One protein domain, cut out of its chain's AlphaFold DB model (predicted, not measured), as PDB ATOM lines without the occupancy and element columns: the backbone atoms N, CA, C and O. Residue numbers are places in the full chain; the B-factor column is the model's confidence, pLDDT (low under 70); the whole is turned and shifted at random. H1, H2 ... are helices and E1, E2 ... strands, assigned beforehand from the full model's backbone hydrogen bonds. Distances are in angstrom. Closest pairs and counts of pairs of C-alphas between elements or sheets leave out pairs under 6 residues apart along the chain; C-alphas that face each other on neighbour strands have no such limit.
ATOM      1  N   GLU A  88     193.832 225.358 305.422       66.19
ATOM      2  CA  GLU A  88     195.026 226.088 305.872       66.19
ATOM      3  C   GLU A  88     194.970 226.424 307.371       66.19
ATOM      4  O   GLU A  88     195.914 226.144 308.106       66.19
ATOM      5  N   HIS A  89     193.821 226.904 307.863       65.50
ATOM      6  CA  HIS A  89     193.626 227.220 309.284       65.50
ATOM      7  C   HIS A  89     193.656 225.960 310.174       65.50
ATOM      8  O   HIS A  89     194.029 226.021 311.349       65.50
ATOM      9  N   ILE A  90     193.271 224.801 309.633       65.50
ATOM     10  CA  ILE A  90     193.348 223.523 310.349       65.50
ATOM     11  C   ILE A  90     194.805 223.057 310.419       65.50
ATOM     12  O   ILE A  90     195.272 222.719 311.510       65.50
ATOM     13  N   LEU A  91     195.549 223.107 309.306       67.00
ATOM     14  CA  LEU A  91     196.978 222.779 309.298       67.00
ATOM     15  C   LEU A  91     197.769 223.711 310.227       67.00
ATOM     16  O   LEU A  91     198.564 223.212 311.015       67.00
ATOM     17  N   GLU A  92     197.503 225.021 310.230       67.00
ATOM     18  CA  GLU A  92     198.133 225.952 311.178       67.00
ATOM     19  C   GLU A  92     197.933 225.540 312.644       67.00
ATOM     20  O   GLU A  92     198.872 225.633 313.435       67.00
ATOM     21  N   SER A  93     196.733 225.084 313.020       65.69
ATOM     22  CA  SER A  93     196.445 224.685 314.405       65.69
ATOM     23  C   SER A  93     197.146 223.390 314.831       65.69
ATOM     24  O   SER A  93     197.432 223.222 316.014       65.69
ATOM     25  N   TYR A  94     197.478 222.506 313.882       66.12
ATOM     26  CA  TYR A  94     198.311 221.333 314.155       66.12
ATOM     27  C   TYR A  94     199.804 221.679 314.139       66.12
ATOM     28  O   TYR A  94     200.514 221.298 315.065       66.12
ATOM     29  N   CYS A  95     200.276 222.451 313.153       65.00
ATOM     30  CA  CYS A  95     201.683 222.851 313.020       65.00
ATOM     31  C   CYS A  95     202.214 223.642 314.225       65.00
ATOM     32  O   CYS A  95     203.393 223.536 314.540       65.00
ATOM     33  N   LYS A  96     201.361 224.402 314.924       64.50
ATOM     34  CA  LYS A  96     201.738 225.150 316.139       64.50
ATOM     35  C   LYS A  96     201.932 224.273 317.388       64.50
ATOM     36  O   LYS A  96     202.418 224.783 318.391       64.50
ATOM     37  N   ASN A  97     201.572 222.985 317.328       63.56
ATOM     38  CA  ASN A  97     201.527 222.072 318.476       63.56
ATOM     39  C   ASN A  97     202.293 220.742 318.234       63.56
ATOM     40  O   ASN A  97     201.997 219.739 318.889       63.56
ATOM     41  N   ILE A  98     203.233 220.681 317.276       73.94
ATOM     42  CA  ILE A  98     203.975 219.443 316.961       73.94
ATOM     43  C   ILE A  98     205.168 219.261 317.908       73.94
ATOM     44  O   ILE A  98     206.293 219.649 317.598       73.94
ATOM     45  N   ASN A  99     204.929 218.586 319.030       74.88
ATOM     46  CA  ASN A  99     205.993 218.139 319.929       74.88
ATOM     47  C   ASN A  99     206.474 216.735 319.529       74.88
ATOM     48  O   ASN A  99     205.664 215.830 319.310       74.88
ATOM     49  N   VAL A 100     207.789 216.524 319.501       80.81
ATOM     50  CA  VAL A 100     208.424 215.239 319.159       80.81
ATOM     51  C   VAL A 100     209.099 214.659 320.403       80.81
ATOM     52  O   VAL A 100     209.667 215.393 321.203       80.81
ATOM     53  N   TYR A 101     209.026 213.340 320.598       78.38
ATOM     54  CA  TYR A 101     209.660 212.690 321.749       78.38
ATOM     55  C   TYR A 101     211.162 212.493 321.520       78.38
ATOM     56  O   TYR A 101     211.559 211.827 320.562       78.38
ATOM     57  N   ASN A 102     211.985 213.031 322.416       78.19
ATOM     58  CA  ASN A 102     213.419 212.790 322.465       78.19
ATOM     59  C   ASN A 102     213.709 211.580 323.373       78.19
ATOM     60  O   ASN A 102     213.433 211.594 324.573       78.19
ATOM     61  N   PHE A 103     214.278 210.522 322.788       77.25
ATOM     62  CA  PHE A 103     214.598 209.269 323.481       77.25
ATOM     63  C   PHE A 103     215.843 209.345 324.377       77.25
ATOM     64  O   PHE A 103     215.996 208.494 325.251       77.25
ATOM     65  N   GLU A 104     216.719 210.332 324.180       74.19
ATOM     66  CA  GLU A 104     217.920 210.529 325.003       74.19
ATOM     67  C   GLU A 104     217.576 211.320 326.275       74.19
ATOM     68  O   GLU A 104     217.965 210.930 327.375       74.19
ATOM     69  N   ASN A 105     216.755 212.367 326.136       71.69
ATOM     70  CA  ASN A 105     216.320 213.220 327.248       71.69
ATOM     71  C   ASN A 105     215.048 212.710 327.972       71.69
ATOM     72  O   ASN A 105     214.740 213.167 329.072       71.69
ATOM     73  N   ASN A 106     214.304 211.762 327.380       77.94
ATOM     74  CA  ASN A 106     212.968 211.311 327.820       77.94
ATOM     75  C   ASN A 106     211.919 212.443 327.940       77.94
ATOM     76  O   ASN A 106     211.012 212.403 328.778       77.94
ATOM     77  N   THR A 107     212.025 213.451 327.076       78.44
ATOM     78  CA  THR A 107     211.174 214.649 327.058       78.44
ATOM     79  C   THR A 107     210.521 214.860 325.698       78.44
ATOM     80  O   THR A 107     211.052 214.473 324.661       78.44
ATOM     81  N   TYR A 108     209.350 215.500 325.692       79.19
ATOM     82  CA  TYR A 108     208.751 216.028 324.467       79.19
ATOM     83  C   TYR A 108     209.328 217.416 324.180       79.19
ATOM     84  O   TYR A 108     209.179 218.323 324.999       79.19
ATOM     85  N   GLU A 109     209.955 217.572 323.020       70.44
ATOM     86  CA  GLU A 109     210.633 218.791 322.577       70.44
ATOM     87  C   GLU A 109     209.880 219.419 321.391       70.44
ATOM     88  O   GLU A 109     209.366 218.718 320.515       70.44
ATOM     89  N   ASP A 110     209.777 220.751 321.386       75.38
ATOM     90  CA  ASP A 110     209.237 221.539 320.271       75.38
ATOM     91  C   ASP A 110     210.411 221.985 319.386       75.38
ATOM     92  O   ASP A 110     211.187 222.868 319.752       75.38
ATOM     93  N   TYR A 111     210.554 221.346 318.223       66.19
ATOM     94  CA  TYR A 111     211.584 221.679 317.233       66.19
ATOM     95  C   TYR A 111     211.155 222.790 316.255       66.19
ATOM     96  O   TYR A 111     211.944 223.173 315.391       66.19
ATOM     97  N   ILE A 112     209.920 223.295 316.353       68.75
ATOM     98  CA  ILE A 112     209.381 224.370 315.504       68.75
ATOM     99  C   ILE A 112     209.566 225.720 316.202       68.75
ATOM    100  O   ILE A 112     210.037 226.670 315.577       68.75
ATOM    101  N   ASN A 113     209.261 225.790 317.499       64.44
ATOM    102  CA  ASN A 113     209.606 226.904 318.379       64.44
ATOM    103  C   ASN A 113     210.531 226.403 319.501       64.44
ATOM    104  O   ASN A 113     210.085 226.287 320.649       64.44
ATOM    105  N   PRO A 114     211.816 226.115 319.207       62.56
ATOM    106  CA  PRO A 114     212.776 225.821 320.259       62.56
ATOM    107  C   PRO A 114     212.779 226.984 321.248       62.56
ATOM    108  O   PRO A 114     212.998 228.142 320.878       62.56
ATOM    109  N   LYS A 115     212.501 226.684 322.518       61.81
ATOM    110  CA  LYS A 115     212.650 227.679 323.570       61.81
ATOM    111  C   LYS A 115     214.129 228.001 323.686       61.81
ATOM    112  O   LYS A 115     214.940 227.117 323.949       61.81
ATOM    113  N   ASN A 116     214.459 229.274 323.503       53.03
ATOM    114  CA  ASN A 116     215.724 229.808 323.973       53.03
ATOM    115  C   ASN A 116     215.655 229.810 325.502       53.03
ATOM    116  O   ASN A 116     215.231 230.794 326.102       53.03
ATOM    117  N   ASP A 117     216.002 228.681 326.116       55.03
ATOM    118  CA  ASP A 117     216.334 228.647 327.533       55.03
ATOM    119  C   ASP A 117     217.601 229.498 327.694       55.03
ATOM    120  O   ASP A 117     218.670 229.141 327.188       55.03
ATOM    121  N   ASP A 118     217.446 230.678 328.303       57.25
ATOM    122  CA  ASP A 118     218.516 231.668 328.423       57.25
ATOM    123  C   ASP A 118     219.765 231.050 329.076       57.25
ATOM    124  O   ASP A 118     219.687 230.242 330.006       57.25
ATOM    125  N   ILE A 119     220.933 231.410 328.536       52.66
ATOM    126  CA  ILE A 119     222.197 230.706 328.781       52.66
ATOM    127  C   ILE A 119     222.524 230.686 330.283       52.66
ATOM    128  O   ILE A 119     222.490 231.716 330.954       52.66
ATOM    129  N   LYS A 120     222.900 229.503 330.789       57.16
ATOM    130  CA  LYS A 120     223.281 229.214 332.185       57.16
ATOM    131  C   LYS A 120     224.601 229.881 332.630       57.16
ATOM    132  O   LYS A 120     225.506 229.209 333.117       57.16
ATOM    133  N   GLU A 121     224.732 231.196 332.483       52.91
ATOM    134  CA  GLU A 121     225.881 231.948 333.018       52.91
ATOM    135  C   GLU A 121     225.830 232.065 334.558       52.91
ATOM    136  O   GLU A 121     226.863 232.209 335.205       52.91
ATOM    137  N   ASP A 122     224.643 231.918 335.158       55.81
ATOM    138  CA  ASP A 122     224.412 232.046 336.603       55.81
ATOM    139  C   ASP A 122     224.665 230.762 337.431       55.81
ATOM    140  O   ASP A 122     224.476 230.802 338.647       55.81
ATOM    141  N   GLU A 123     225.045 229.614 336.847       62.44
ATOM    142  CA  GLU A 123     225.052 228.306 337.550       62.44
ATOM    143  C   GLU A 123     225.826 228.341 338.895       62.44
ATOM    144  O   GLU A 123     225.354 227.823 339.910       62.44
ATOM    145  N   GLU A 124     226.951 229.067 338.956       62.97
ATOM    146  CA  GLU A 124     227.770 229.256 340.169       62.97
ATOM    147  C   GLU A 124     227.031 229.961 341.333       62.97
ATOM    148  O   GLU A 124     227.378 229.776 342.505       62.97
ATOM    149  N   LEU A 125     225.986 230.750 341.047       64.38
ATOM    150  CA  LEU A 125     225.114 231.368 342.057       64.38
ATOM    151  C   LEU A 125     224.060 230.398 342.608       64.38
ATOM    152  O   LEU A 125     223.442 230.702 343.632       64.38
ATOM    153  N   TYR A 126     223.824 229.261 341.948       65.88
ATOM    154  CA  TYR A 126     222.892 228.219 342.395       65.88
ATOM    155  C   TYR A 126     223.591 227.153 343.248       65.88
ATOM    156  O   TYR A 126     222.908 226.444 343.986       65.88
ATOM    157  N   GLU A 127     224.922 227.077 343.210       76.94
ATOM    158  CA  GLU A 127     225.709 226.112 343.976       76.94
ATOM    159  C   GLU A 127     226.391 226.712 345.222       76.94
ATOM    160  O   GLU A 127     226.564 227.924 345.390       76.94
ATOM    161  N   LEU A 128     226.796 225.828 346.138       73.06
ATOM    162  CA  LEU A 128     227.649 226.150 347.282       73.06
ATOM    163  C   LEU A 128     229.049 225.581 347.056       73.06
ATOM    164  O   LEU A 128     229.192 224.421 346.666       73.06
ATOM    165  N   SER A 129     230.077 226.367 347.369       74.81
ATOM    166  CA  SER A 129     231.452 225.868 347.433       74.81
ATOM    167  C   SER A 129     231.590 224.807 348.535       74.81
ATOM    168  O   SER A 129     230.818 224.784 349.496       74.81
ATOM    169  N   GLU A 130     232.592 223.935 348.441       70.44
ATOM    170  CA  GLU A 130     232.863 222.901 349.454       70.44
ATOM    171  C   GLU A 130     233.120 223.484 350.858       70.44
ATOM    172  O   GLU A 130     232.775 222.857 351.858       70.44
ATOM    173  N   ASP A 131     233.648 224.710 350.934       68.56
ATOM    174  CA  ASP A 131     233.823 225.470 352.182       68.56
ATOM    175  C   ASP A 131     232.518 226.091 352.732       68.56
ATOM    176  O   ASP A 131     232.470 226.477 353.904       68.56
ATOM    177  N   GLU A 132     231.476 226.213 351.901       69.75
ATOM    178  CA  GLU A 132     230.167 226.797 352.243       69.75
ATOM    179  C   GLU A 132     229.092 225.738 352.536       69.75
ATOM    180  O   GLU A 132     228.150 226.021 353.279       69.75
ATOM    181  N   LYS A 133     229.225 224.529 351.967       80.19
ATOM    182  CA  LYS A 133     228.340 223.383 352.233       80.19
ATOM    183  C   LYS A 133     228.288 223.085 353.731       80.19
ATOM    184  O   LYS A 133     229.302 223.120 354.437       80.19
ATOM    185  N   ILE A 134     227.097 222.775 354.237       77.75
ATOM    186  CA  ILE A 134     226.906 222.577 355.671       77.75
ATOM    187  C   ILE A 134     227.518 221.234 356.061       77.75
ATOM    188  O   ILE A 134     227.125 220.175 355.571       77.75
ATOM    189  N   LYS A 135     228.503 221.290 356.960       78.62
ATOM    190  CA  LYS A 135     229.168 220.095 357.482       78.62
ATOM    191  C   LYS A 135     228.173 219.241 358.251       78.62
ATOM    192  O   LYS A 135     227.371 219.767 359.026       78.62
ATOM    193  N   ASP A 136     228.246 217.936 358.028       75.00
ATOM    194  CA  ASP A 136     227.332 216.992 358.652       75.00
ATOM    195  C   ASP A 136     227.500 217.001 360.174       75.00
ATOM    196  O   ASP A 136     228.607 217.098 360.711       75.00
ATOM    197  N   ILE A 137     226.366 216.970 360.868       77.69
ATOM    198  CA  ILE A 137     226.297 217.054 362.325       77.69
ATOM    199  C   ILE A 137     226.578 215.659 362.891       77.69
ATOM    200  O   ILE A 137     226.028 214.675 362.403       77.69
ATOM    201  N   GLU A 138     227.407 215.561 363.930       77.56
ATOM    202  CA  GLU A 138     227.640 214.290 364.622       77.56
ATOM    203  C   GLU A 138     226.371 213.872 365.387       77.56
ATOM    204  O   GLU A 138     226.001 214.479 366.393       77.56
ATOM    205  N   VAL A 139     225.669 212.858 364.873       79.00
ATOM    206  CA  VAL A 139     224.380 212.381 365.401       79.00
ATOM    207  C   VAL A 139     224.596 211.322 366.484       79.00
ATOM    208  O   VAL A 139     225.398 210.398 366.324       79.00
ATOM    209  N   ASN A 140     223.840 211.395 367.582       83.31
ATOM    210  CA  ASN A 140     223.932 210.414 368.661       83.31
ATOM    211  C   ASN A 140     223.429 209.032 368.198       83.31
ATOM    212  O   ASN A 140     222.455 208.926 367.455       83.31
ATOM    213  N   LYS A 141     224.013 207.939 368.711       80.06
ATOM    214  CA  LYS A 141     223.644 206.554 368.343       80.06
ATOM    215  C   LYS A 141     222.145 206.250 368.492       80.06
ATOM    216  O   LYS A 141     221.624 205.417 367.760       80.06
ATOM    217  N   LYS A 142     221.449 206.915 369.424       79.00
ATOM    218  CA  LYS A 142     219.990 206.782 369.608       79.00
ATOM    219  C   LYS A 142     219.174 207.487 368.519       79.00
ATOM    220  O   LYS A 142     218.135 206.973 368.122       79.00
ATOM    221  N   GLU A 143     219.640 208.639 368.048       76.88
ATOM    222  CA  GLU A 143     218.997 209.444 367.001       76.88
ATOM    223  C   GLU A 143     219.282 208.869 365.607       76.88
ATOM    224  O   GLU A 143     218.400 208.862 364.752       76.88
ATOM    225  N   TRP A 144     220.471 208.285 365.407       79.69
ATOM    226  CA  TRP A 144     220.850 207.571 364.181       79.69
ATOM    227  C   TRP A 144     219.925 206.384 363.869       79.69
ATOM    228  O   TRP A 144     219.622 206.104 362.714       79.69
ATOM    229  N   CYS A 145     219.432 205.686 364.896       79.75
ATOM    230  CA  CYS A 145     218.473 204.593 364.726       79.75
ATOM    231  C   CYS A 145     217.028 205.064 364.458       79.75
ATOM    232  O   CYS A 145     216.154 204.219 364.270       79.75
ATOM    233  N   ASN A 146     216.756 206.373 364.438       88.31
ATOM    234  CA  ASN A 146     215.436 206.930 364.151       88.31
ATOM    235  C   ASN A 146     215.430 207.647 362.789       88.31
ATOM    236  O   ASN A 146     215.936 208.759 362.626       88.31
ATOM    237  N   TYR A 147     214.792 207.005 361.811       84.12
ATOM    238  CA  TYR A 147     214.698 207.489 360.434       84.12
ATOM    239  C   TYR A 147     214.015 208.863 360.313       84.12
ATOM    240  O   TYR A 147     214.414 209.671 359.477       84.12
ATOM    241  N   ASN A 148     213.047 209.176 361.184       87.31
ATOM    242  CA  ASN A 148     212.354 210.468 361.145       87.31
ATOM    243  C   ASN A 148     213.291 211.624 361.528       87.31
ATOM    244  O   ASN A 148     213.313 212.637 360.834       87.31
ATOM    245  N   THR A 149     214.126 211.456 362.561       83.50
ATOM    246  CA  THR A 149     215.114 212.480 362.944       83.50
ATOM    247  C   THR A 149     216.227 212.635 361.910       83.50
ATOM    248  O   THR A 149     216.686 213.753 361.693       83.50
ATOM    249  N   LEU A 150     216.626 211.565 361.210       83.62
ATOM    250  CA  LEU A 150     217.560 211.681 360.083       83.62
ATOM    251  C   LEU A 150     216.948 212.475 358.913       83.62
ATOM    252  O   LEU A 150     217.584 213.405 358.419       83.62
ATOM    253  N   LEU A 151     215.697 212.188 358.531       86.94
ATOM    254  CA  LEU A 151     214.972 212.959 357.509       86.94
ATOM    255  C   LEU A 151     214.776 214.431 357.901       86.94
ATOM    256  O   LEU A 151     214.792 215.308 357.038       86.94
ATOM    257  N   GLU A 152     214.558 214.728 359.181       86.06
ATOM    258  CA  GLU A 152     214.470 216.105 359.676       86.06
ATOM    259  C   GLU A 152     215.822 216.823 359.608       86.06
ATOM    260  O   GLU A 152     215.874 217.972 359.170       86.06
ATOM    261  N   LEU A 153     216.927 216.162 359.969       85.38
ATOM    262  CA  LEU A 153     218.278 216.722 359.838       85.38
ATOM    263  C   LEU A 153     218.639 217.013 358.372       85.38
ATOM    264  O   LEU A 153     219.120 218.108 358.077       85.38
ATOM    265  N   GLU A 154     218.340 216.093 357.453       85.25
ATOM    266  CA  GLU A 154     218.556 216.274 356.010       85.25
ATOM    267  C   GLU A 154     217.723 217.439 355.447       85.25
ATOM    268  O   GLU A 154     218.265 218.339 354.800       85.25
ATOM    269  N   LYS A 155     216.423 217.505 355.765       88.12
ATOM    270  CA  LYS A 155     215.563 218.640 355.378       88.12
ATOM    271  C   LYS A 155     216.089 219.963 355.937       88.12
ATOM    272  O   LYS A 155     216.159 220.947 355.206       88.12
ATOM    273  N   ASN A 156     216.507 219.985 357.202       85.69
ATOM    274  CA  ASN A 156     217.066 221.173 357.847       85.69
ATOM    275  C   ASN A 156     218.420 221.601 357.251       85.69
ATOM    276  O   ASN A 156     218.726 222.794 357.265       85.69
ATOM    277  N   LYS A 157     219.216 220.668 356.711       87.12
ATOM    278  CA  LYS A 157     220.412 220.975 355.910       87.12
ATOM    279  C   LYS A 157     220.009 221.631 354.587       87.12
ATOM    280  O   LYS A 157     220.378 222.778 354.344       87.12
ATOM    281  N   MET A 158     219.154 220.968 353.807       84.75
ATOM    282  CA  MET A 158     218.692 221.442 352.495       84.75
ATOM    283  C   MET A 158     217.975 222.802 352.542       84.75
ATOM    284  O   MET A 158     218.072 223.575 351.592       84.75
ATOM    285  N   ILE A 159     217.251 223.116 353.624       88.25
ATOM    286  CA  ILE A 159     216.609 224.427 353.820       88.25
ATOM    287  C   ILE A 159     217.663 225.526 354.010       88.25
ATOM    288  O   ILE A 159     217.613 226.541 353.319       88.25
ATOM    289  N   LYS A 160     218.649 225.312 354.889       86.00
ATOM    290  CA  LYS A 160     219.713 226.294 355.158       86.00
ATOM    291  C   LYS A 160     220.646 226.484 353.962       86.00
ATOM    292  O   LYS A 160     221.086 227.596 353.702       86.00
ATOM    293  N   GLU A 161     220.937 225.425 353.210       84.69
ATOM    294  CA  GLU A 161     221.753 225.539 351.995       84.69
ATOM    295  C   GLU A 161     221.034 226.380 350.923       84.69
ATOM    296  O   GLU A 161     221.655 227.252 350.313       84.69
ATOM    297  N   LYS A 162     219.707 226.234 350.785       86.12
ATOM    298  CA  LYS A 162     218.871 227.114 349.945       86.12
ATOM    299  C   LYS A 162     218.826 228.560 350.446       86.12
ATOM    300  O   LYS A 162     218.927 229.469 349.629       86.12
ATOM    301  N   GLU A 163     218.737 228.783 351.756       85.62
ATOM    302  CA  GLU A 163     218.803 230.121 352.371       85.62
ATOM    303  C   GLU A 163     220.149 230.818 352.071       85.62
ATOM    304  O   GLU A 163     220.191 231.999 351.714       85.62
ATOM    305  N   ILE A 164     221.269 230.083 352.119       83.12
ATOM    306  CA  ILE A 164     222.588 230.611 351.732       83.12
ATOM    307  C   ILE A 164     222.617 230.958 350.232       83.12
ATOM    308  O   ILE A 164     223.078 232.039 349.866       83.12
ATOM    309  N   ILE A 165     222.081 230.098 349.361       83.81
ATOM    310  CA  ILE A 165     221.965 230.358 347.911       83.81
ATOM    311  C   ILE A 165     221.106 231.606 347.626       83.81
ATOM    312  O   ILE A 165     221.476 232.450 346.809       83.81
ATOM    313  N   GLU A 166     219.984 231.780 348.322       83.69
ATOM    314  CA  GLU A 166     219.116 232.953 348.171       83.69
ATOM    315  C   GLU A 166     219.807 234.240 348.662       83.69
ATOM    316  O   GLU A 166     219.783 235.265 347.976       83.69
ATOM    317  N   THR A 167     220.535 234.185 349.784       83.06
ATOM    318  CA  THR A 167     221.356 235.323 350.244       83.06
ATOM    319  C   THR A 167     222.598 235.582 349.384       83.06
ATOM    320  O   THR A 167     223.119 236.698 349.430       83.06
ATOM    321  N   LYS A 168     223.073 234.628 348.563       77.50
ATOM    322  CA  LYS A 168     224.039 234.906 347.480       77.50
ATOM    323  C   LYS A 168     223.384 235.720 346.363       77.50
ATOM    324  O   LYS A 168     223.894 236.786 346.034       77.50
ATOM    325  N   LYS A 169     222.263 235.243 345.816       80.38
ATOM    326  CA  LYS A 169     221.571 235.854 344.663       80.38
ATOM    327  C   LYS A 169     221.063 237.266 344.942       80.38
ATOM    328  O   LYS A 169     221.142 238.131 344.081       80.38
ATOM    329  N   ASN A 170     220.623 237.525 346.171       80.88
ATOM    330  CA  ASN A 170     220.143 238.842 346.592       80.88
ATOM    331  C   ASN A 170     221.268 239.880 346.846       80.88
ATOM    332  O   ASN A 170     220.990 240.975 347.341       80.88
ATOM    333  N   LYS A 171     222.535 239.578 346.519       79.62
ATOM    334  CA  LYS A 171     223.649 240.544 346.570       79.62
ATOM    335  C   LYS A 171     223.670 241.404 345.299       79.62
ATOM    336  O   LYS A 171     223.777 240.853 344.206       79.62
TER     337      LYS A 171
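AT A GLANCE: This is residues 88 to 171 of the 262 residues of an uncharacterized protein of Plasmodium falciparum Tanzania (2000708) (UniProt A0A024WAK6). The model is two separate parts strung on one chain: at one end the short helix H1 and the small two-stranded hairpin E1-E2, at the other the long helix H4, with residues 111 to 122 bridging the open space between. Beyond the bridge, H2 packs on H4 near its last residues, and residues 127 to 140 run back to H3 at the corner where H4 begins. The 84 printed residues hold four named helices and two named strands, in the order H1 E1 E2 H2 H3 H4; the sheet E1 - E2 is antiparallel and the class is mostly helix. The whole is extended, with a radius of gyration of the C-alphas of 22.3 A and spans of 70 by 35 by 21 A.

IN THESE COORDINATES: H1, residues 88 to 95, begins with C-alpha 88 at (195.026, 226.088, 305.872) and is 10.3 A long. E1 is residues 99 to 102, E2 residues 107 to 110, H2 residues 123 to 126 and H3 residues 141 to 144. H4, residues 147 to 169, measures 33.2 A and ends with C-alpha 169 at (221.571, 235.854, 344.663).

HOW THE PARTS SIT: E1 and E2 form a hairpin at 137 degrees, with N 100 and O 109 at 2.9 A, within hydrogen-bond range. H1, E1 and E2 are apart from H4. H2 touches H4 at its residues 165 to 169 alone, the closest C-alphas being those of Tyr 126 and Ile 165, 6.0 A apart. H3 and H4 only just touch, and only at the corner, with 3 pairs of C-alphas within 8 A; the closest are those of Glu 143 and Thr 149, 6.4 A. Every O i to N i+4 pair is within hydrogen-bond range in H1 and H4; H2 and H3 are too short for one.

THE WHOLE: The C-alphas of Glu 88 and Lys 141, the two farthest apart, are 71.4 A apart. The printed part has no cut. The links E2 to H2 and H2 to H3 are long, and residues 114 to 121 stand free. pLDDT is under 70 at residues 88 to 97, 111 to 126 and 131 to 132.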